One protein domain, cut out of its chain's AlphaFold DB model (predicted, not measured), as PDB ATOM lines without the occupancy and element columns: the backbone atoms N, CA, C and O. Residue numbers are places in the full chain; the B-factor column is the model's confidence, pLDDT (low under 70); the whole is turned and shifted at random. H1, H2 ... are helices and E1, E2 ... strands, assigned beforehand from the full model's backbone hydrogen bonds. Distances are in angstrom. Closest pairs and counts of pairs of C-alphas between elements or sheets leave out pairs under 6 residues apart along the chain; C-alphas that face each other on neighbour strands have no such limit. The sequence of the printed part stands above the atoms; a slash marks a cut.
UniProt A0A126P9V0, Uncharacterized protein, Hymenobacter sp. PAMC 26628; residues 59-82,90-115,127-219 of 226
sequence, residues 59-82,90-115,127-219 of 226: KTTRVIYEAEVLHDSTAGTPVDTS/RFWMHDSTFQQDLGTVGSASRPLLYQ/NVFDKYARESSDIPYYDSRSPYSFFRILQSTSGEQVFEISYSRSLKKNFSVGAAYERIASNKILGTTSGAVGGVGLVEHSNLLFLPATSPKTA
ATOM      1  N   LYS A  59     -19.192  39.453  31.995       88.06
ATOM      2  CA  LYS A  59     -20.608  39.136  32.268       88.06
ATOM      3  C   LYS A  59     -20.872  37.658  32.582       88.06
ATOM      4  O   LYS A  59     -21.928  37.314  33.105       88.06
ATOM      5  N   THR A  60     -19.943  36.773  32.226       89.19
ATOM      6  CA  THR A  60     -20.040  35.328  32.486       89.19
ATOM      7  C   THR A  60     -19.259  34.883  33.717       89.19
ATOM      8  O   THR A  60     -19.276  33.692  34.026       89.19
ATOM      9  N   THR A  61     -18.593  35.821  34.395       90.19
ATOM     10  CA  THR A  61     -17.889  35.602  35.657       90.19
ATOM     11  C   THR A  61     -18.704  36.201  36.786       90.19
ATOM     12  O   THR A  61     -19.070  37.376  36.737       90.19
ATOM     13  N   ARG A  62     -18.992  35.386  37.794       90.19
ATOM     14  CA  ARG A  62     -19.730  35.781  38.990       90.19
ATOM     15  C   ARG A  62     -18.839  35.677  40.208       90.19
ATOM     16  O   ARG A  62     -18.055  34.738  40.320       90.19
ATOM     17  N   VAL A  63     -18.999  36.643  41.096       90.12
ATOM     18  CA  VAL A  63     -18.405  36.677  42.425       90.12
ATOM     19  C   VAL A  63     -19.484  36.286  43.420       90.12
ATOM     20  O   VAL A  63     -20.606  36.782  43.333       90.12
ATOM     21  N   ILE A  64     -19.152  35.373  44.318       90.06
ATOM     22  CA  ILE A  64     -20.017  34.870  45.380       90.06
ATOM     23  C   ILE A  64     -19.238  35.022  46.683       90.06
ATOM     24  O   ILE A  64     -18.072  34.637  46.744       90.06
ATOM     25  N   TYR A  65     -19.875  35.559  47.716       90.00
ATOM     26  CA  TYR A  65     -19.277  35.685  49.048       90.00
ATOM     27  C   TYR A  65     -19.842  34.632  49.997       90.00
ATOM     28  O   TYR A  65     -20.962  34.157  49.806       90.00
ATOM     29  N   GLU A  66     -19.097  34.293  51.050       87.38
ATOM     30  CA  GLU A  66     -19.579  33.375  52.091       87.38
ATOM     31  C   GLU A  66     -20.905  33.864  52.686       87.38
ATOM     32  O   GLU A  66     -21.858  33.095  52.802       87.38
ATOM     33  N   ALA A  67     -21.004  35.166  52.968       87.50
ATOM     34  CA  ALA A  67     -22.221  35.769  53.492       87.50
ATOM     35  C   ALA A  67     -23.440  35.532  52.582       87.50
ATOM     36  O   ALA A  67     -24.524  35.271  53.090       87.50
ATOM     37  N   GLU A  68     -23.289  35.567  51.254       87.38
ATOM     38  CA  GLU A  68     -24.397  35.289  50.326       87.38
ATOM     39  C   GLU A  68     -24.827  33.820  50.390       87.38
ATOM     40  O   GLU A  68     -26.022  33.525  50.431       87.38
ATOM     41  N   VAL A  69     -23.857  32.903  50.469       86.12
ATOM     42  CA  VAL A  69     -24.108  31.458  50.577       86.12
ATOM     43  C   VAL A  69     -24.838  31.120  51.875       86.12
ATOM     44  O   VAL A  69     -25.765  30.317  51.850       86.12
ATOM     45  N   LEU A  70     -24.468  31.762  52.988       88.19
ATOM     46  CA  LEU A  70     -25.130  31.585  54.286       88.19
ATOM     47  C   LEU A  70     -26.586  32.081  54.304       88.19
ATOM     48  O   LEU A  70     -27.357  31.661  55.160       88.19
ATOM     49  N   HIS A  71     -26.969  32.947  53.362       88.94
ATOM     50  CA  HIS A  71     -28.343  33.427  53.173       88.94
ATOM     51  C   HIS A  71     -29.054  32.726  51.999       88.94
ATOM     52  O   HIS A  71     -29.969  33.294  51.404       88.94
ATOM     53  N   ASP A  72     -28.610  31.520  51.622       85.94
ATOM     54  CA  ASP A  72     -29.140  30.720  50.508       85.94
ATOM     55  C   ASP A  72     -29.106  31.421  49.129       85.94
ATOM     56  O   ASP A  72     -29.755  30.996  48.167       85.94
ATOM     57  N   SER A  73     -28.297  32.474  48.973       83.94
ATOM     58  CA  SER A  73     -28.102  33.167  47.700       83.94
ATOM     59  C   SER A  73     -26.869  32.625  46.981       83.94
ATOM     60  O   SER A  73     -25.730  32.899  47.341       83.94
ATOM     61  N   THR A  74     -27.083  31.849  45.914       76.56
ATOM     62  CA  THR A  74     -25.990  31.310  45.073       76.56
ATOM     63  C   THR A  74     -25.934  31.940  43.678       76.56
ATOM     64  O   THR A  74     -25.277  31.416  42.776       76.56
ATOM     65  N   ALA A  75     -26.683  33.019  43.435       82.06
ATOM     66  CA  ALA A  75     -26.745  33.633  42.108       82.06
ATOM     67  C   ALA A  75     -25.432  34.341  41.738       82.06
ATOM     68  O   ALA A  75     -25.055  34.319  40.563       82.06
ATOM     69  N   GLY A  76     -24.751  34.913  42.738       86.38
ATOM     70  CA  GLY A  76     -23.537  35.705  42.589       86.38
ATOM     71  C   GLY A  76     -23.751  37.010  41.819       86.38
ATOM     72  O   GLY A  76     -24.665  37.156  41.001       86.38
ATOM     73  N   THR A  77     -22.856  37.960  42.044       90.56
ATOM     74  CA  THR A  77     -22.854  39.257  41.364       90.56
ATOM     75  C   THR A  77     -21.872  39.211  40.188       90.56
ATOM     76  O   THR A  77     -20.748  38.729  40.357       90.56
ATOM     77  N   PRO A  78     -22.249  39.646  38.967       91.25
ATOM     78  CA  PRO A  78     -21.309  39.682  37.851       91.25
ATOM     79  C   PRO A  78     -20.171  40.669  38.129       91.25
ATOM     80  O   PRO A  78     -20.379  41.691  38.779       91.25
ATOM     81  N   VAL A  79     -18.980  40.389  37.597       88.94
ATOM     82  CA  VAL A  79     -17.839  41.310  37.721       88.94
ATOM     83  C   VAL A  79     -18.176  42.637  37.041       88.94
ATOM     84  O   VAL A  79     -18.507  42.664  35.852       88.94
ATOM     85  N   ASP A  80     -18.074  43.734  37.791       85.06
ATOM     86  CA  ASP A  80     -18.256  45.079  37.258       85.06
ATOM     87  C   ASP A  80     -17.047  45.474  36.397       85.06
ATOM     88  O   ASP A  80     -15.894  45.363  36.811       85.06
ATOM     89  N   THR A  81     -17.322  45.921  35.176       85.38
ATOM     90  CA  THR A  81     -16.319  46.438  34.231       85.38
ATOM     91  C   THR A  81     -16.577  47.883  33.848       85.38
ATOM     92  O   THR A  81     -15.990  48.385  32.889       85.38
ATOM     93  N   SER A  82     -17.523  48.534  34.514       87.50
ATOM     94  CA  SER A  82     -17.816  49.930  34.271       87.50
ATOM     95  C   SER A  82     -16.655  50.803  34.761       87.50
ATOM     96  O   SER A  82     -15.994  50.505  35.752       87.50
ATOM     97  N   ARG A  90      -9.108  55.338  49.658       57.59
ATOM     98  CA  ARG A  90      -9.051  55.201  51.124       57.59
ATOM     99  C   ARG A  90      -9.450  53.823  51.684       57.59
ATOM    100  O   ARG A  90      -9.142  53.576  52.843       57.59
ATOM    101  N   PHE A  91     -10.100  52.947  50.913       62.84
ATOM    102  CA  PHE A  91     -10.676  51.684  51.409       62.84
ATOM    103  C   PHE A  91     -10.015  50.425  50.825       62.84
ATOM    104  O   PHE A  91     -10.683  49.434  50.561       62.84
ATOM    105  N   TRP A  92      -8.704  50.444  50.570       74.56
ATOM    106  CA  TRP A  92      -8.014  49.285  49.980       74.56
ATOM    107  C   TRP A  92      -7.668  48.159  50.973       74.56
ATOM    108  O   TRP A  92      -7.049  47.179  50.555       74.56
ATOM    109  N   MET A  93      -7.964  48.331  52.267       80.44
ATOM    110  CA  MET A  93      -7.751  47.329  53.322       80.44
ATOM    111  C   MET A  93      -9.054  46.574  53.587       80.44
ATOM    112  O   MET A  93     -10.124  47.139  53.368       80.44
ATOM    113  N   HIS A  94      -8.953  45.331  54.067       83.94
ATOM    114  CA  HIS A  94     -10.119  44.474  54.331       83.94
ATOM    115  C   HIS A  94     -11.030  45.094  55.388       83.94
ATOM    116  O   HIS A  94     -12.224  45.260  55.163       83.94
ATOM    117  N   ASP A  95     -10.442  45.578  56.484       84.00
ATOM    118  CA  ASP A  95     -11.179  46.336  57.489       84.00
ATOM    119  C   ASP A  95     -11.187  47.845  57.176       84.00
ATOM    120  O   ASP A  95     -10.157  48.531  57.209       84.00
ATOM    121  N   SER A  96     -12.386  48.366  56.902       77.06
ATOM    122  CA  SER A  96     -12.655  49.784  56.628       77.06
ATOM    123  C   SER A  96     -13.091  50.591  57.858       77.06
ATOM    124  O   SER A  96     -13.385  51.785  57.738       77.06
ATOM    125  N   THR A  97     -13.143  49.974  59.041       83.81
ATOM    126  CA  THR A  97     -13.531  50.658  60.277       83.81
ATOM    127  C   THR A  97     -12.526  51.743  60.685       83.81
ATOM    128  O   THR A  97     -11.409  51.859  60.171       83.81
ATOM    129  N   PHE A  98     -12.934  52.597  61.629       87.19
ATOM    130  CA  PHE A  98     -12.071  53.641  62.174       87.19
ATOM    131  C   PHE A  98     -10.946  53.023  63.008       87.19
ATOM    132  O   PHE A  98     -11.140  52.654  64.165       87.19
ATOM    133  N   GLN A  99      -9.765  52.945  62.404       88.44
ATOM    134  CA  GLN A  99      -8.566  52.336  62.970       88.44
ATOM    135  C   GLN A  99      -7.490  53.404  63.203       88.44
ATOM    136  O   GLN A  99      -7.320  54.311  62.386       88.44
ATOM    137  N   GLN A 100      -6.737  53.276  64.293       91.75
ATOM    138  CA  GLN A 100      -5.520  54.045  64.544       91.75
ATOM    139  C   GLN A 100      -4.307  53.133  64.382       91.75
ATOM    140  O   GLN A 100      -4.191  52.136  65.092       91.75
ATOM    141  N   ASP A 101      -3.409  53.489  63.468       89.94
ATOM    142  CA  ASP A 101      -2.125  52.820  63.246       89.94
ATOM    143  C   ASP A 101      -0.947  53.715  63.680       89.94
ATOM    144  O   ASP A 101      -1.146  54.826  64.185       89.94
ATOM    145  N   LEU A 102       0.290  53.224  63.545       89.50
ATOM    146  CA  LEU A 102       1.503  53.965  63.923       89.50
ATOM    147  C   LEU A 102       1.908  55.026  62.874       89.50
ATOM    148  O   LEU A 102       2.994  55.597  62.975       89.50
ATOM    149  N   GLY A 103       1.066  55.301  61.872       86.50
ATOM    150  CA  GLY A 103       1.337  56.270  60.805       86.50
ATOM    151  C   GLY A 103       1.965  55.666  59.549       86.50
ATOM    152  O   GLY A 103       2.543  56.391  58.745       86.50
ATOM    153  N   THR A 104       1.886  54.344  59.382       85.12
ATOM    154  CA  THR A 104       2.365  53.643  58.184       85.12
ATOM    155  C   THR A 104       1.541  52.388  57.911       85.12
ATOM    156  O   THR A 104       1.170  51.658  58.839       85.12
ATOM    157  N   VAL A 105       1.249  52.117  56.638       87.69
ATOM    158  CA  VAL A 105       0.517  50.912  56.222       87.69
ATOM    159  C   VAL A 105       1.263  49.640  56.644       87.69
ATOM    160  O   VAL A 105       2.479  49.532  56.523       87.69
ATOM    161  N   GLY A 106       0.527  48.657  57.159       87.94
ATOM    162  CA  GLY A 106       1.075  47.412  57.697       87.94
ATOM    163  C   GLY A 106       1.539  47.509  59.155       87.94
ATOM    164  O   GLY A 106       1.792  46.487  59.776       87.94
ATOM    165  N   SER A 107       1.639  48.693  59.761       90.69
ATOM    166  CA  SER A 107       1.969  48.763  61.192       90.69
ATOM    167  C   SER A 107       0.819  48.298  62.081       90.69
ATOM    168  O   SER A 107      -0.331  48.257  61.662       90.69
ATOM    169  N   ALA A 108       1.127  47.956  63.332       92.06
ATOM    170  CA  ALA A 108       0.108  47.570  64.300       92.06
ATOM    171  C   ALA A 108      -1.014  48.626  64.361       92.06
ATOM    172  O   ALA A 108      -0.756  49.826  64.424       92.06
ATOM    173  N   SER A 109      -2.262  48.175  64.350       91.50
ATOM    174  CA  SER A 109      -3.435  49.041  64.382       91.50
ATOM    175  C   SER A 109      -4.409  48.603  65.463       91.50
ATOM    176  O   SER A 109      -4.443  47.432  65.845       91.50
ATOM    177  N   ARG A 110      -5.192  49.553  65.974       91.00
ATOM    178  CA  ARG A 110      -6.283  49.275  66.909       91.00
ATOM    179  C   ARG A 110      -7.544  50.060  66.554       91.00
ATOM    180  O   ARG A 110      -7.428  51.222  66.141       91.00
ATOM    181  N   PRO A 111      -8.735  49.484  66.784       90.75
ATOM    182  CA  PRO A 111      -9.982  50.176  66.512       90.75
ATOM    183  C   PRO A 111     -10.135  51.363  67.466       90.75
ATOM    184  O   PRO A 111      -9.781  51.298  68.646       90.75
ATOM    185  N   LEU A 112     -10.623  52.484  66.936       92.19
ATOM    186  CA  LEU A 112     -10.948  53.685  67.712       92.19
ATOM    187  C   LEU A 112     -12.292  53.548  68.425       92.19
ATOM    188  O   LEU A 112     -12.500  54.137  69.484       92.19
ATOM    189  N   LEU A 113     -13.202  52.786  67.823       92.12
ATOM    190  CA  LEU A 113     -14.513  52.497  68.377       92.12
ATOM    191  C   LEU A 113     -14.483  51.153  69.095       92.12
ATOM    192  O   LEU A 113     -13.757  50.238  68.709       92.12
ATOM    193  N   TYR A 114     -15.306  51.030  70.129       89.75
ATOM    194  CA  TYR A 114     -15.523  49.746  70.778       89.75
ATOM    195  C   TYR A 114     -16.134  48.749  69.784       89.75
ATOM    196  O   TYR A 114     -17.131  49.054  69.129       89.75
ATOM    197  N   GLN A 115     -15.547  47.557  69.698       85.19
ATOM    198  CA  GLN A 115     -16.043  46.453  68.884       85.19
ATOM    199  C   GLN A 115     -16.368  45.272  69.804       85.19
ATOM    200  O   GLN A 115     -15.491  44.830  70.556       85.19
ATOM    201  N   ASN A 127      -4.608  40.684  68.012       87.50
ATOM    202  CA  ASN A 127      -5.498  41.235  66.983       87.50
ATOM    203  C   ASN A 127      -4.977  42.540  66.354       87.50
ATOM    204  O   ASN A 127      -5.653  43.188  65.562       87.50
ATOM    205  N   VAL A 128      -3.754  42.951  66.702       90.38
ATOM    206  CA  VAL A 128      -3.171  44.230  66.260       90.38
ATOM    207  C   VAL A 128      -2.920  44.308  64.748       90.38
ATOM    208  O   VAL A 128      -2.722  45.399  64.219       90.38
ATOM    209  N   PHE A 129      -2.918  43.172  64.046       90.38
ATOM    210  CA  PHE A 129      -2.728  43.095  62.594       90.38
ATOM    211  C   PHE A 129      -3.984  42.632  61.844       90.38
ATOM    212  O   PHE A 129      -3.929  42.491  60.623       90.38
ATOM    213  N   ASP A 130      -5.113  42.444  62.537       88.44
ATOM    214  CA  ASP A 130      -6.341  41.901  61.940       88.44
ATOM    215  C   ASP A 130      -6.858  42.788  60.797       88.44
ATOM    216  O   ASP A 130      -7.358  42.273  59.806       88.44
ATOM    217  N   LYS A 131      -6.603  44.104  60.858       88.69
ATOM    218  CA  LYS A 131      -6.915  45.075  59.793       88.69
ATOM    219  C   LYS A 131      -6.381  44.678  58.405       88.69
ATOM    220  O   LYS A 131      -6.955  45.066  57.387       88.69
ATOM    221  N   TYR A 132      -5.258  43.958  58.354       89.12
ATOM    222  CA  TYR A 132      -4.589  43.546  57.113       89.12
ATOM    223  C   TYR A 132      -4.882  42.097  56.724       89.12
ATOM    224  O   TYR A 132      -4.496  41.671  55.634       89.12
ATOM    225  N   ALA A 133      -5.530  41.331  57.598       88.56
ATOM    226  CA  ALA A 133      -5.944  39.971  57.312       88.56
ATOM    227  C   ALA A 133      -7.311  39.977  56.620       88.56
ATOM    228  O   ALA A 133      -8.130  40.865  56.842       88.56
ATOM    229  N   ARG A 134      -7.560  38.976  55.772       87.00
ATOM    230  CA  ARG A 134      -8.894  38.755  55.211       87.00
ATOM    231  C   ARG A 134      -9.749  37.997  56.207       87.00
ATOM    232  O   ARG A 134      -9.325  36.946  56.690       87.00
ATOM    233  N   GLU A 135     -10.949  38.499  56.457       85.88
ATOM    234  CA  GLU A 135     -11.996  37.732  57.125       85.88
ATOM    235  C   GLU A 135     -12.636  36.748  56.136       85.88
ATOM    236  O   GLU A 135     -12.605  36.969  54.924       85.88
ATOM    237  N   SER A 136     -13.203  35.645  56.632       82.88
ATOM    238  CA  SER A 136     -13.819  34.621  55.779       82.88
ATOM    239  C   SER A 136     -14.995  35.165  54.958       82.88
ATOM    240  O   SER A 136     -15.161  34.779  53.798       82.88
ATOM    241  N   SER A 137     -15.728  36.140  55.509       84.94
ATOM    242  CA  SER A 137     -16.833  36.836  54.844       84.94
ATOM    243  C   SER A 137     -16.408  37.592  53.586       84.94
ATOM    244  O   SER A 137     -17.186  37.680  52.635       84.94
ATOM    245  N   ASP A 138     -15.173  38.098  53.568       86.00
ATOM    246  CA  ASP A 138     -14.652  38.991  52.528       86.00
ATOM    247  C   ASP A 138     -13.899  38.235  51.429       86.00
ATOM    248  O   ASP A 138     -13.379  38.832  50.481       86.00
ATOM    249  N   ILE A 139     -13.806  36.908  51.540       89.25
ATOM    250  CA  ILE A 139     -13.145  36.068  50.548       89.25
ATOM    251  C   ILE A 139     -14.087  35.872  49.346       89.25
ATOM    252  O   ILE A 139     -15.143  35.250  49.485       89.25
ATOM    253  N   PRO A 140     -13.714  36.353  48.142       88.06
ATOM    254  CA  PRO A 140     -14.529  36.169  46.953       88.06
ATOM    255  C   PRO A 140     -14.318  34.776  46.352       88.06
ATOM    256  O   PRO A 140     -13.203  34.393  45.990       88.06
ATOM    257  N   TYR A 141     -15.407  34.042  46.149       88.31
ATOM    258  CA  TYR A 141     -15.439  32.824  45.345       88.31
ATOM    259  C   TYR A 141     -15.890  33.157  43.926       88.31
ATOM    260  O   TYR A 141     -16.871  33.868  43.721       88.31
ATOM    261  N   TYR A 142     -15.191  32.625  42.924       88.19
ATOM    262  CA  TYR A 142     -15.505  32.905  41.523       88.19
ATOM    263  C   TYR A 142     -16.139  31.692  40.840       88.19
ATOM    264  O   TYR A 142     -15.540  30.615  40.784       88.19
ATOM    265  N   ASP A 143     -17.322  31.899  40.260       87.94
ATOM    266  CA  ASP A 143     -17.929  31.011  39.267       87.94
ATOM    267  C   ASP A 143     -17.752  31.648  37.886       87.94
ATOM    268  O   ASP A 143     -18.458  32.589  37.502       87.94
ATOM    269  N   SER A 144     -16.747  31.176  37.153       86.56
ATOM    270  CA  SER A 144     -16.384  31.712  35.847       86.56
ATOM    271  C   SER A 144     -16.472  30.637  34.768       86.56
ATOM    272  O   SER A 144     -16.043  29.497  34.951       86.56
ATOM    273  N   ARG A 145     -17.037  30.989  33.606       86.00
ATOM    274  CA  ARG A 145     -17.035  30.099  32.428       86.00
ATOM    275  C   ARG A 145     -15.704  30.134  31.676       86.00
ATOM    276  O   ARG A 145     -15.293  29.125  31.115       86.00
ATOM    277  N   SER A 146     -15.033  31.283  31.691       88.69
ATOM    278  CA  SER A 146     -13.652  31.463  31.237       88.69
ATOM    279  C   SER A 146     -12.712  31.591  32.436       88.69
ATOM    280  O   SER A 146     -13.155  32.044  33.492       88.69
ATOM    281  N   PRO A 147     -11.417  31.255  32.307       91.31
ATOM    282  CA  PRO A 147     -10.434  31.583  33.335       91.31
ATOM    283  C   PRO A 147     -10.496  33.072  33.684       91.31
ATOM    284  O   PRO A 147     -10.537  33.919  32.790       91.31
ATOM    285  N   TYR A 148     -10.533  33.373  34.975       91.50
ATOM    286  CA  TYR A 148     -10.577  34.728  35.500       91.50
ATOM    287  C   TYR A 148      -9.278  35.025  36.240       91.50
ATOM    288  O   TYR A 148      -8.820  34.229  37.059       91.50
ATOM    289  N   SER A 149      -8.694  36.181  35.948       92.69
ATOM    290  CA  SER A 149      -7.537  36.705  36.657       92.69
ATOM    291  C   SER A 149      -7.815  38.138  37.080       92.69
ATOM    292  O   SER A 149      -8.140  38.978  36.241       92.69
ATOM    293  N   PHE A 150      -7.648  38.408  38.363       90.56
ATOM    294  CA  PHE A 150      -7.676  39.736  38.942       90.56
ATOM    295  C   PHE A 150      -6.265  40.139  39.347       90.56
ATOM    296  O   PHE A 150      -5.489  39.319  39.837       90.56
ATOM    297  N   PHE A 151      -5.941  41.407  39.139       91.75
ATOM    298  CA  PHE A 151      -4.662  41.969  39.519       91.75
ATOM    299  C   PHE A 151      -4.846  43.410  39.952       91.75
ATOM    300  O   PHE A 151      -5.499  44.198  39.263       91.75
ATOM    301  N   ARG A 152      -4.220  43.764  41.068       88.75
ATOM    302  CA  ARG A 152      -4.244  45.111  41.612       88.75
ATOM    303  C   ARG A 152      -2.877  45.455  42.173       88.75
ATOM    304  O   ARG A 152      -2.335  44.741  43.010       88.75
ATOM    305  N   ILE A 153      -2.349  46.587  41.722       89.50
ATOM    306  CA  ILE A 153      -1.188  47.231  42.327       89.50
ATOM    307  C   ILE A 153      -1.618  48.604  42.795       89.50
ATOM    308  O   ILE A 153      -2.144  49.397  42.019       89.50
ATOM    309  N   LEU A 154      -1.333  48.887  44.057       87.75
ATOM    310  CA  LEU A 154      -1.381  50.223  44.615       87.75
ATOM    311  C   LEU A 154       0.005  50.546  45.147       87.75
ATOM    312  O   LEU A 154       0.614  49.737  45.846       87.75
ATOM    313  N   GLN A 155       0.501  51.724  44.799       86.25
ATOM    314  CA  GLN A 155       1.772  52.226  45.288       86.25
ATOM    315  C   GLN A 155       1.581  53.664  45.755       86.25
ATOM    316  O   GLN A 155       1.018  54.490  45.038       86.25
ATOM    317  N   SER A 156       2.043  53.940  46.966       82.12
ATOM    318  CA  SER A 156       2.039  55.258  47.585       82.12
ATOM    319  C   SER A 156       3.431  55.877  47.496       82.12
ATOM    320  O   SER A 156       4.447  55.183  47.571       82.12
ATOM    321  N   THR A 157       3.489  57.206  47.414       75.56
ATOM    322  CA  THR A 157       4.748  57.968  47.417       75.56
ATOM    323  C   THR A 157       5.557  57.755  48.701       75.56
ATOM    324  O   THR A 157       6.778  57.858  48.679       75.56
ATOM    325  N   SER A 158       4.899  57.408  49.815       74.44
ATOM    326  CA  SER A 158       5.553  57.135  51.104       74.44
ATOM    327  C   SER A 158       6.214  55.745  51.185       74.44
ATOM    328  O   SER A 158       6.736  55.360  52.227       74.44
ATOM    329  N   GLY A 159       6.228  54.982  50.084       79.81
ATOM    330  CA  GLY A 159       6.832  53.646  50.033       79.81
ATOM    331  C   GLY A 159       5.902  52.523  50.490       79.81
ATOM    332  O   GLY A 159       6.367  51.418  50.753       79.81
ATOM    333  N   GLU A 160       4.602  52.794  50.569       87.75
ATOM    334  CA  GLU A 160       3.572  51.788  50.828       87.75
ATOM    335  C   GLU A 160       3.188  51.113  49.511       87.75
ATOM    336  O   GLU A 160       3.049  51.769  48.474       87.75
ATOM    337  N   GLN A 161       3.006  49.800  49.546       89.56
ATOM    338  CA  GLN A 161       2.659  49.002  48.385       89.56
ATOM    339  C   GLN A 161       1.636  47.939  48.767       89.56
ATOM    340  O   GLN A 161       1.831  47.188  49.719       89.56
ATOM    341  N   VAL A 162       0.573  47.839  47.976       90.38
ATOM    342  CA  VAL A 162      -0.378  46.731  48.031       90.38
ATOM    343  C   VAL A 162      -0.365  46.037  46.684       90.38
ATOM    344  O   VAL A 162      -0.532  46.666  45.639       90.38
ATOM    345  N   PHE A 163      -0.145  44.737  46.717       92.19
ATOM    346  CA  PHE A 163      -0.164  43.859  45.567       92.19
ATOM    347  C   PHE A 163      -1.200  42.777  45.813       92.19
ATOM    348  O   PHE A 163      -1.152  42.105  46.836       92.19
ATOM    349  N   GLU A 164      -2.104  42.580  44.869       92.50
ATOM    350  CA  GLU A 164      -3.064  41.488  44.901       92.50
ATOM    351  C   GLU A 164      -3.120  40.843  43.526       92.50
ATOM    352  O   GLU A 164      -3.194  41.522  42.497       92.50
ATOM    353  N   ILE A 165      -3.106  39.520  43.517       94.44
ATOM    354  CA  ILE A 165      -3.349  38.717  42.335       94.44
ATOM    355  C   ILE A 165      -4.263  37.563  42.711       94.44
ATOM    356  O   ILE A 165      -4.003  36.842  43.668       94.44
ATOM    357  N   SER A 166      -5.311  37.360  41.928       92.94
ATOM    358  CA  SER A 166      -6.239  36.253  42.121       92.94
ATOM    359  C   SER A 166      -6.465  35.568  40.791       92.94
ATOM    360  O   SER A 166      -6.673  36.221  39.772       92.94
ATOM    361  N   TYR A 167      -6.421  34.247  40.785       93.88
ATOM    362  CA  TYR A 167      -6.692  33.429  39.617       93.88
ATOM    363  C   TYR A 167      -7.744  32.391  39.971       93.88
ATOM    364  O   TYR A 167      -7.627  31.718  40.991       93.88
ATOM    365  N   SER A 168      -8.753  32.234  39.122       92.62
ATOM    366  CA  SER A 168      -9.778  31.209  39.287       92.62
ATOM    367  C   SER A 168     -10.215  30.637  37.945       92.62
ATOM    368  O   SER A 168     -10.263  31.333  36.927       92.62
ATOM    369  N   ARG A 169     -10.543  29.345  37.936       90.50
ATOM    370  CA  ARG A 169     -11.169  28.672  36.799       90.50
ATOM    371  C   ARG A 169     -12.128  27.584  37.257       90.50
ATOM    372  O   ARG A 169     -11.822  26.787  38.145       90.50
ATOM    373  N   SER A 170     -13.244  27.468  36.552       89.88
ATOM    374  CA  SER A 170     -14.113  26.297  36.649       89.88
ATOM    375  C   SER A 170     -13.522  25.137  35.846       89.88
ATOM    376  O   SER A 170     -13.166  25.283  34.676       89.88
ATOM    377  N   LEU A 171     -13.376  23.974  36.481       88.44
ATOM    378  CA  LEU A 171     -12.900  22.740  35.841       88.44
ATOM    379  C   LEU A 171     -14.066  21.868  35.371       88.44
ATOM    380  O   LEU A 171     -13.985  21.219  34.332       88.44
ATOM    381  N   LYS A 172     -15.155  21.856  36.142       86.56
ATOM    382  CA  LYS A 172     -16.426  21.203  35.809       86.56
ATOM    383  C   LYS A 172     -17.564  22.167  36.131       86.56
ATOM    384  O   LYS A 172     -17.364  23.144  36.842       86.56
ATOM    385  N   LYS A 173     -18.780  21.850  35.679       80.56
ATOM    386  CA  LYS A 173     -19.983  22.673  35.918       80.56
ATOM    387  C   LYS A 173     -20.213  23.023  37.399       80.56
ATOM    388  O   LYS A 173     -20.760  24.077  37.683       80.56
ATOM    389  N   ASN A 174     -19.794  22.146  38.316       80.81
ATOM    390  CA  ASN A 174     -20.040  22.290  39.753       80.81
ATOM    391  C   ASN A 174     -18.743  22.376  40.574       80.81
ATOM    392  O   ASN A 174     -18.812  22.253  41.793       80.81
ATOM    393  N   PHE A 175     -17.580  22.521  39.929       86.06
ATOM    394  CA  PHE A 175     -16.285  22.544  40.609       86.06
ATOM    395  C   PHE A 175     -15.372  23.607  40.005       86.06
ATOM    396  O   PHE A 175     -14.985  23.508  38.832       86.06
ATOM    397  N   SER A 176     -15.007  24.581  40.829       88.25
ATOM    398  CA  SER A 176     -14.030  25.614  40.520       88.25
ATOM    399  C   SER A 176     -12.884  25.602  41.522       88.25
ATOM    400  O   SER A 176     -13.005  25.155  42.664       88.25
ATOM    401  N   VAL A 177     -11.728  26.039  41.036       91.94
ATOM    402  CA  VAL A 177     -10.510  26.164  41.827       91.94
ATOM    403  C   VAL A 177      -9.884  27.513  41.549       91.94
ATOM    404  O   VAL A 177      -9.825  27.962  40.400       91.94
ATOM    405  N   GLY A 178      -9.374  28.131  42.602       92.38
ATOM    406  CA  GLY A 178      -8.621  29.362  42.505       92.38
ATOM    407  C   GLY A 178      -7.513  29.458  43.538       92.38
ATOM    408  O   GLY A 178      -7.460  28.698  44.506       92.38
ATOM    409  N   ALA A 179      -6.624  30.410  43.302       94.00
ATOM    410  CA  ALA A 179      -5.605  30.830  44.239       94.00
ATOM    411  C   ALA A 179      -5.534  32.355  44.224       94.00
ATOM    412  O   ALA A 179      -5.619  32.971  43.159       94.00
ATOM    413  N   ALA A 180      -5.369  32.951  45.394       94.06
ATOM    414  CA  ALA A 180      -5.147  34.375  45.543       94.06
ATOM    415  C   ALA A 180      -3.897  34.608  46.382       94.06
ATOM    416  O   ALA A 180      -3.635  33.892  47.346       94.06
ATOM    417  N   TYR A 181      -3.121  35.606  45.993       95.00
ATOM    418  CA  TYR A 181      -1.954  36.060  46.715       95.00
ATOM    419  C   TYR A 181      -2.048  37.561  46.913       95.00
ATOM    420  O   TYR A 181      -2.324  38.318  45.981       95.00
ATOM    421  N   GLU A 182      -1.783  37.984  48.134       93.44
ATOM    422  CA  GLU A 182      -1.799  39.377  48.524       93.44
ATOM    423  C   GLU A 182      -0.524  39.706  49.284       93.44
ATOM    424  O   GLU A 182      -0.044  38.916  50.094       93.44
ATOM    425  N   ARG A 183       0.031  40.885  49.020       93.19
ATOM    426  CA  ARG A 183       1.180  41.428  49.727       93.19
ATOM    427  C   ARG A 183       0.934  42.889  50.055       93.19
ATOM    428  O   ARG A 183       0.713  43.698  49.158       93.19
ATOM    429  N   ILE A 184       1.043  43.225  51.330       92.06
ATOM    430  CA  ILE A 184       1.001  44.592  51.842       92.06
ATOM    431  C   ILE A 184       2.372  44.879  52.434       92.06
ATOM    432  O   ILE A 184       2.798  44.203  53.364       92.06
ATOM    433  N   ALA A 185       3.072  45.866  51.894       91.56
ATOM    434  CA  ALA A 185       4.403  46.234  52.344       91.56
ATOM    435  C   ALA A 185       4.516  47.741  52.546       91.56
ATOM    436  O   ALA A 185       3.820  48.526  51.902       91.56
ATOM    437  N   SER A 186       5.418  48.140  53.435       90.38
ATOM    438  CA  SER A 186       5.749  49.539  53.663       90.38
ATOM    439  C   SER A 186       7.226  49.704  53.985       90.38
ATOM    440  O   SER A 186       7.850  48.822  54.581       90.38
ATOM    441  N   ASN A 187       7.777  50.853  53.604       88.88
ATOM    442  CA  ASN A 187       9.161  51.222  53.844       88.88
ATOM    443  C   ASN A 187       9.299  52.145  55.056       88.88
ATOM    444  O   ASN A 187       8.389  52.873  55.450       88.88
ATOM    445  N   LYS A 188      10.492  52.145  55.646       84.88
ATOM    446  CA  LYS A 188      10.838  53.038  56.745       84.88
ATOM    447  C   LYS A 188      10.927  54.474  56.226       84.88
ATOM    448  O   LYS A 188      11.678  54.747  55.296       84.88
ATOM    449  N   ILE A 189      10.210  55.391  56.872       75.62
ATOM    450  CA  ILE A 189      10.204  56.815  56.502       75.62
ATOM    451  C   ILE A 189      11.366  57.577  57.171       75.62
ATOM    452  O   ILE A 189      11.923  58.500  56.581       75.62
ATOM    453  N   LEU A 190      11.776  57.183  58.386       75.19
ATOM    454  CA  LEU A 190      12.799  57.881  59.183       75.19
ATOM    455  C   LEU A 190      14.105  57.085  59.305       75.19
ATOM    456  O   LEU A 190      14.092  55.882  59.561       75.19
ATOM    457  N   GLY A 191      15.252  57.760  59.203       69.00
ATOM    458  CA  GLY A 191      16.571  57.128  59.346       69.00
ATOM    459  C   GLY A 191      16.916  56.181  58.195       69.00
ATOM    460  O   GLY A 191      17.526  55.136  58.423       69.00
ATOM    461  N   THR A 192      16.470  56.511  56.982       62.22
ATOM    462  CA  THR A 192      16.887  55.843  55.750       62.22
ATOM    463  C   THR A 192      18.321  56.255  55.433       62.22
ATOM    464  O   THR A 192      18.654  57.437  55.382       62.22
ATOM    465  N   THR A 193      19.215  55.283  55.271       61.81
ATOM    466  CA  THR A 193      20.606  55.557  54.905       61.81
ATOM    467  C   THR A 193      20.622  56.140  53.492       61.81
ATOM    468  O   THR A 193      20.188  55.469  52.555       61.81
ATOM    469  N   SER A 194      21.124  57.366  53.333       57.50
ATOM    470  CA  SER A 194      21.065  58.202  52.117       57.50
ATOM    471  C   SER A 194      21.742  57.635  50.850       57.50
ATOM    472  O   SER A 194      21.952  58.371  49.892       57.50
ATOM    473  N   GLY A 195      22.100  56.348  50.824       56.41
ATOM    474  CA  GLY A 195      22.758  55.669  49.703       56.41
ATOM    475  C   GLY A 195      22.156  54.313  49.317       56.41
ATOM    476  O   GLY A 195      22.647  53.687  48.381       56.41
ATOM    477  N   ALA A 196      21.106  53.840  49.997       57.06
ATOM    478  CA  ALA A 196      20.426  52.604  49.612       57.06
ATOM    479  C   ALA A 196      19.392  52.896  48.514       57.06
ATOM    480  O   ALA A 196      18.291  53.381  48.782       57.06
ATOM    481  N   VAL A 197      19.750  52.595  47.264       55.44
ATOM    482  CA  VAL A 197      18.810  52.539  46.136       55.44
ATOM    483  C   VAL A 197      17.769  51.458  46.455       55.44
ATOM    484  O   VAL A 197      18.038  50.275  46.279       55.44
ATOM    485  N   GLY A 198      16.611  51.853  46.992       60.34
ATOM    486  CA  GLY A 198      15.507  50.932  47.303       60.34
ATOM    487  C   GLY A 198      14.737  51.191  48.600       60.34
ATOM    488  O   GLY A 198      13.666  50.617  48.767       60.34
ATOM    489  N   GLY A 199      15.218  52.064  49.495       68.12
ATOM    490  CA  GLY A 199      14.622  52.205  50.833       68.12
ATOM    491  C   GLY A 199      14.814  50.943  51.693       68.12
ATOM    492  O   GLY A 199      15.224  49.893  51.207       68.12
ATOM    493  N   VAL A 200      14.572  51.042  53.002       79.62
ATOM    494  CA  VAL A 200      14.618  49.886  53.919       79.62
ATOM    495  C   VAL A 200      13.183  49.481  54.234       79.62
ATOM    496  O   VAL A 200      12.412  50.328  54.687       79.62
ATOM    497  N   GLY A 201      12.825  48.216  53.999       83.44
ATOM    498  CA  GLY A 201      11.502  47.683  54.340       83.44
ATOM    499  C   GLY A 201      11.231  47.778  55.844       83.44
ATOM    500  O   GLY A 201      12.119  47.517  56.654       83.44
ATOM    501  N   LEU A 202      10.018  48.187  56.213       87.75
ATOM    502  CA  LEU A 202       9.573  48.329  57.600       87.75
ATOM    503  C   LEU A 202       8.637  47.190  58.008       87.75
ATOM    504  O   LEU A 202       8.880  46.540  59.021       87.75
ATOM    505  N   VAL A 203       7.585  46.952  57.223       90.31
ATOM    506  CA  VAL A 203       6.643  45.846  57.432       90.31
ATOM    507  C   VAL A 203       6.309  45.197  56.099       90.31
ATOM    508  O   VAL A 203       6.200  45.874  55.077       90.31
ATOM    509  N   GLU A 204       6.116  43.882  56.136       92.12
ATOM    510  CA  GLU A 204       5.564  43.101  55.045       92.12
ATOM    511  C   GLU A 204       4.578  42.065  55.593       92.12
ATOM    512  O   GLU A 204       4.904  41.293  56.494       92.12
ATOM    513  N   HIS A 205       3.379  42.043  55.022       92.25
ATOM    514  CA  HIS A 205       2.377  41.008  55.218       92.25
ATOM    515  C   HIS A 205       2.129  40.327  53.884       92.25
ATOM    516  O   HIS A 205       1.873  41.003  52.886       92.25
ATOM    517  N   SER A 206       2.175  39.002  53.872       93.31
ATOM    518  CA  SER A 206       1.795  38.196  52.723       93.31
ATOM    519  C   SER A 206       0.680  37.237  53.113       93.31
ATOM    520  O   SER A 206       0.701  36.628  54.182       93.31
ATOM    521  N   ASN A 207      -0.316  37.127  52.244       92.06
ATOM    522  CA  ASN A 207      -1.423  36.203  52.387       92.06
ATOM    523  C   ASN A 207      -1.508  35.338  51.131       92.06
ATOM    524  O   ASN A 207      -1.354  35.830  50.012       92.06
ATOM    525  N   LEU A 208      -1.751  34.047  51.327       93.31
ATOM    526  CA  LEU A 208      -1.966  33.078  50.269       93.31
ATOM    527  C   LEU A 208      -3.254  32.323  50.581       93.31
ATOM    528  O   LEU A 208      -3.367  31.669  51.615       93.31
ATOM    529  N   LEU A 209      -4.205  32.394  49.661       91.06
ATOM    530  CA  LEU A 209      -5.502  31.751  49.778       91.06
ATOM    531  C   LEU A 209      -5.684  30.746  48.653       91.06
ATOM    532  O   LEU A 209      -5.404  31.031  47.489       91.06
ATOM    533  N   PHE A 210      -6.219  29.585  49.007       90.56
ATOM    534  CA  PHE A 210      -6.695  28.591  48.058       90.56
ATOM    535  C   PHE A 210      -8.215  28.555  48.128       90.56
ATOM    536  O   PHE A 210      -8.789  28.477  49.210       90.56
ATOM    537  N   LEU A 211      -8.856  28.615  46.966       85.19
ATOM    538  CA  LEU A 211     -10.298  28.780  46.828       85.19
ATOM    539  C   LEU A 211     -10.884  27.582  46.073       85.19
ATOM    540  O   LEU A 211     -11.177  27.689  44.878       85.19
ATOM    541  N   PRO A 212     -11.007  26.408  46.713       84.75
ATOM    542  CA  PRO A 212     -11.821  25.335  46.172       84.75
ATOM    543  C   PRO A 212     -13.295  25.692  46.381       84.75
ATOM    544  O   PRO A 212     -13.720  25.955  47.502       84.75
ATOM    545  N   ALA A 213     -14.090  25.684  45.316       76.62
ATOM    546  CA  ALA A 213     -15.526  25.900  45.424       76.62
ATOM    547  C   ALA A 213     -16.298  24.795  44.700       76.62
ATOM    548  O   ALA A 213     -16.027  24.431  43.552       76.62
ATOM    549  N   THR A 214     -17.291  24.253  45.401       73.75
ATOM    550  CA  THR A 214     -18.252  23.289  44.869       73.75
ATOM    551  C   THR A 214     -19.640  23.902  44.885       73.75
ATOM    552  O   THR A 214     -20.079  24.408  45.914       73.75
ATOM    553  N   SER A 215     -20.352  23.848  43.759       62.25
ATOM    554  CA  SER A 215     -21.705  24.405  43.688       62.25
ATOM    555  C   SER A 215     -22.665  23.623  44.604       62.25
ATOM    556  O   SER A 215     -22.780  22.401  44.449       62.25
ATOM    557  N   PRO A 216     -23.433  24.296  45.486       55.25
ATOM    558  CA  PRO A 216     -24.388  23.640  46.384       55.25
ATOM    559  C   PRO A 216     -25.544  22.950  45.644       55.25
ATOM    560  O   PRO A 216     -26.207  22.085  46.214       55.25
ATOM    561  N   LYS A 217     -25.740  23.222  44.343       49.88
ATOM    562  CA  LYS A 217     -26.768  22.561  43.515       49.88
ATOM    563  C   LYS A 217     -26.641  21.035  43.456       49.88
ATOM    564  O   LYS A 217     -27.594  20.379  43.067       49.88
ATOM    565  N   THR A 218     -25.483  20.468  43.802       47.12
ATOM    566  CA  THR A 218     -25.299  19.004  43.907       47.12
ATOM    567  C   THR A 218     -25.474  18.486  45.337       47.12
ATOM    568  O   THR A 218     -25.826  17.326  45.518       47.12
ATOM    569  N   ALA A 219     -25.279  19.329  46.355       44.91
ATOM    570  CA  ALA A 219     -25.400  18.937  47.760       44.91
ATOM    571  C   ALA A 219     -26.867  18.828  48.216       44.91
ATOM    572  O   ALA A 219     -27.207  17.931  48.984       44.91
TER     573      ALA A 219
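Overview. This is residues 59 to 82, 90 to 115 and 127 to 219 of the 226 residues of an uncharacterized protein of Hymenobacter sp. PAMC 26628 (UniProt A0A126P9V0). What is the main picture? One long, twisted sheet of four strands, E5 to E8, makes a wall; over one of its faces lie the pair E1 and E4 with H1 toward one end, and the small hairpin E2 and E3, standing off the sheet, toward the other. The loop of residues 188 to 200 lies beyond the ends of E7 and E8. What is it built of? The 143 printed residues have one named helix and eight named strands, in the order E1 H1 E2 E3 E4 E5 E6 E7 E8; the class is mostly strand, with under half of the residues in named elements, and the three sheets, E5 E6 E7 E8, E1 E4 and E2 E3, are antiparallel. How large is it? The whole is loose, with a radius of gyration of the C-alphas of 18.2 A, and only just elongated, spanning 59 by 39 by 28 A.

Along the chain. Where do the first elements lie? E1 is residues 61 to 65, beginning at C-alpha 61 (-17.889, 35.602, 35.657), and H1 is residues 66 to 70. E2 is residues 99 to 101, E3 is 109 to 111 and E4 is 140 to 144. Where are the long strands? E5 is residues 148 to 155, 23.5 A long, and E6 is 161 to 172, 36.0 A. E7 is residues 175 to 187, 40.6 A, and E8 is 201 to 214, 39.6 A, ending at C-alpha 214 (-18.252, 23.289, 44.869).

Arrangement. What pairs with E1? E1 and E4 are antiparallel neighbours, with N 64 and O 141 2.8 A apart; residues 62 to 63 of E1 also pair, antiparallel, with residues 77 to 78. In H1, which is not on the sheet of E5 to E8, every O i to N i+4 pair is within hydrogen-bond range. Where is the small hairpin? E2 and E3 have N 100 and O 110 2.8 A apart, and each is apart from E5, E6, E7 and E8. How is the large sheet made? E5 E6 E7 E8 form a meander, each strand the antiparallel neighbour of the one before, with N 150 and O 166, N 165 and O 181, and N 180 and O 209 at 2.8, 2.9 and 2.8 A; E5 and E8 are its edge strands. What is near it? The closest C-alphas of E4 and E6, Ser 144 and Ser 170, are 5.9 A apart, and those of E4 and E8, Tyr 141 and Leu 211, 6.7 A.

Size, cuts and confidence. Where is the printed part cut? Residues 83 to 89 are not printed, with 19.7 A between C-alphas 82 and 90, and nor are 116 to 126, with 11.9 A between C-alphas 115 and 127. Which link is long? The link from E7 to E8 is, with 13 residues; the two C-alphas farthest apart are those of Ser 194, in that link, and Thr 218, at 61.3 A. Where is confidence low? The mean pLDDT of the printed part is 84.4; residues 90 to 91, 191 to 199 and 215 to 219 of the model are under 70.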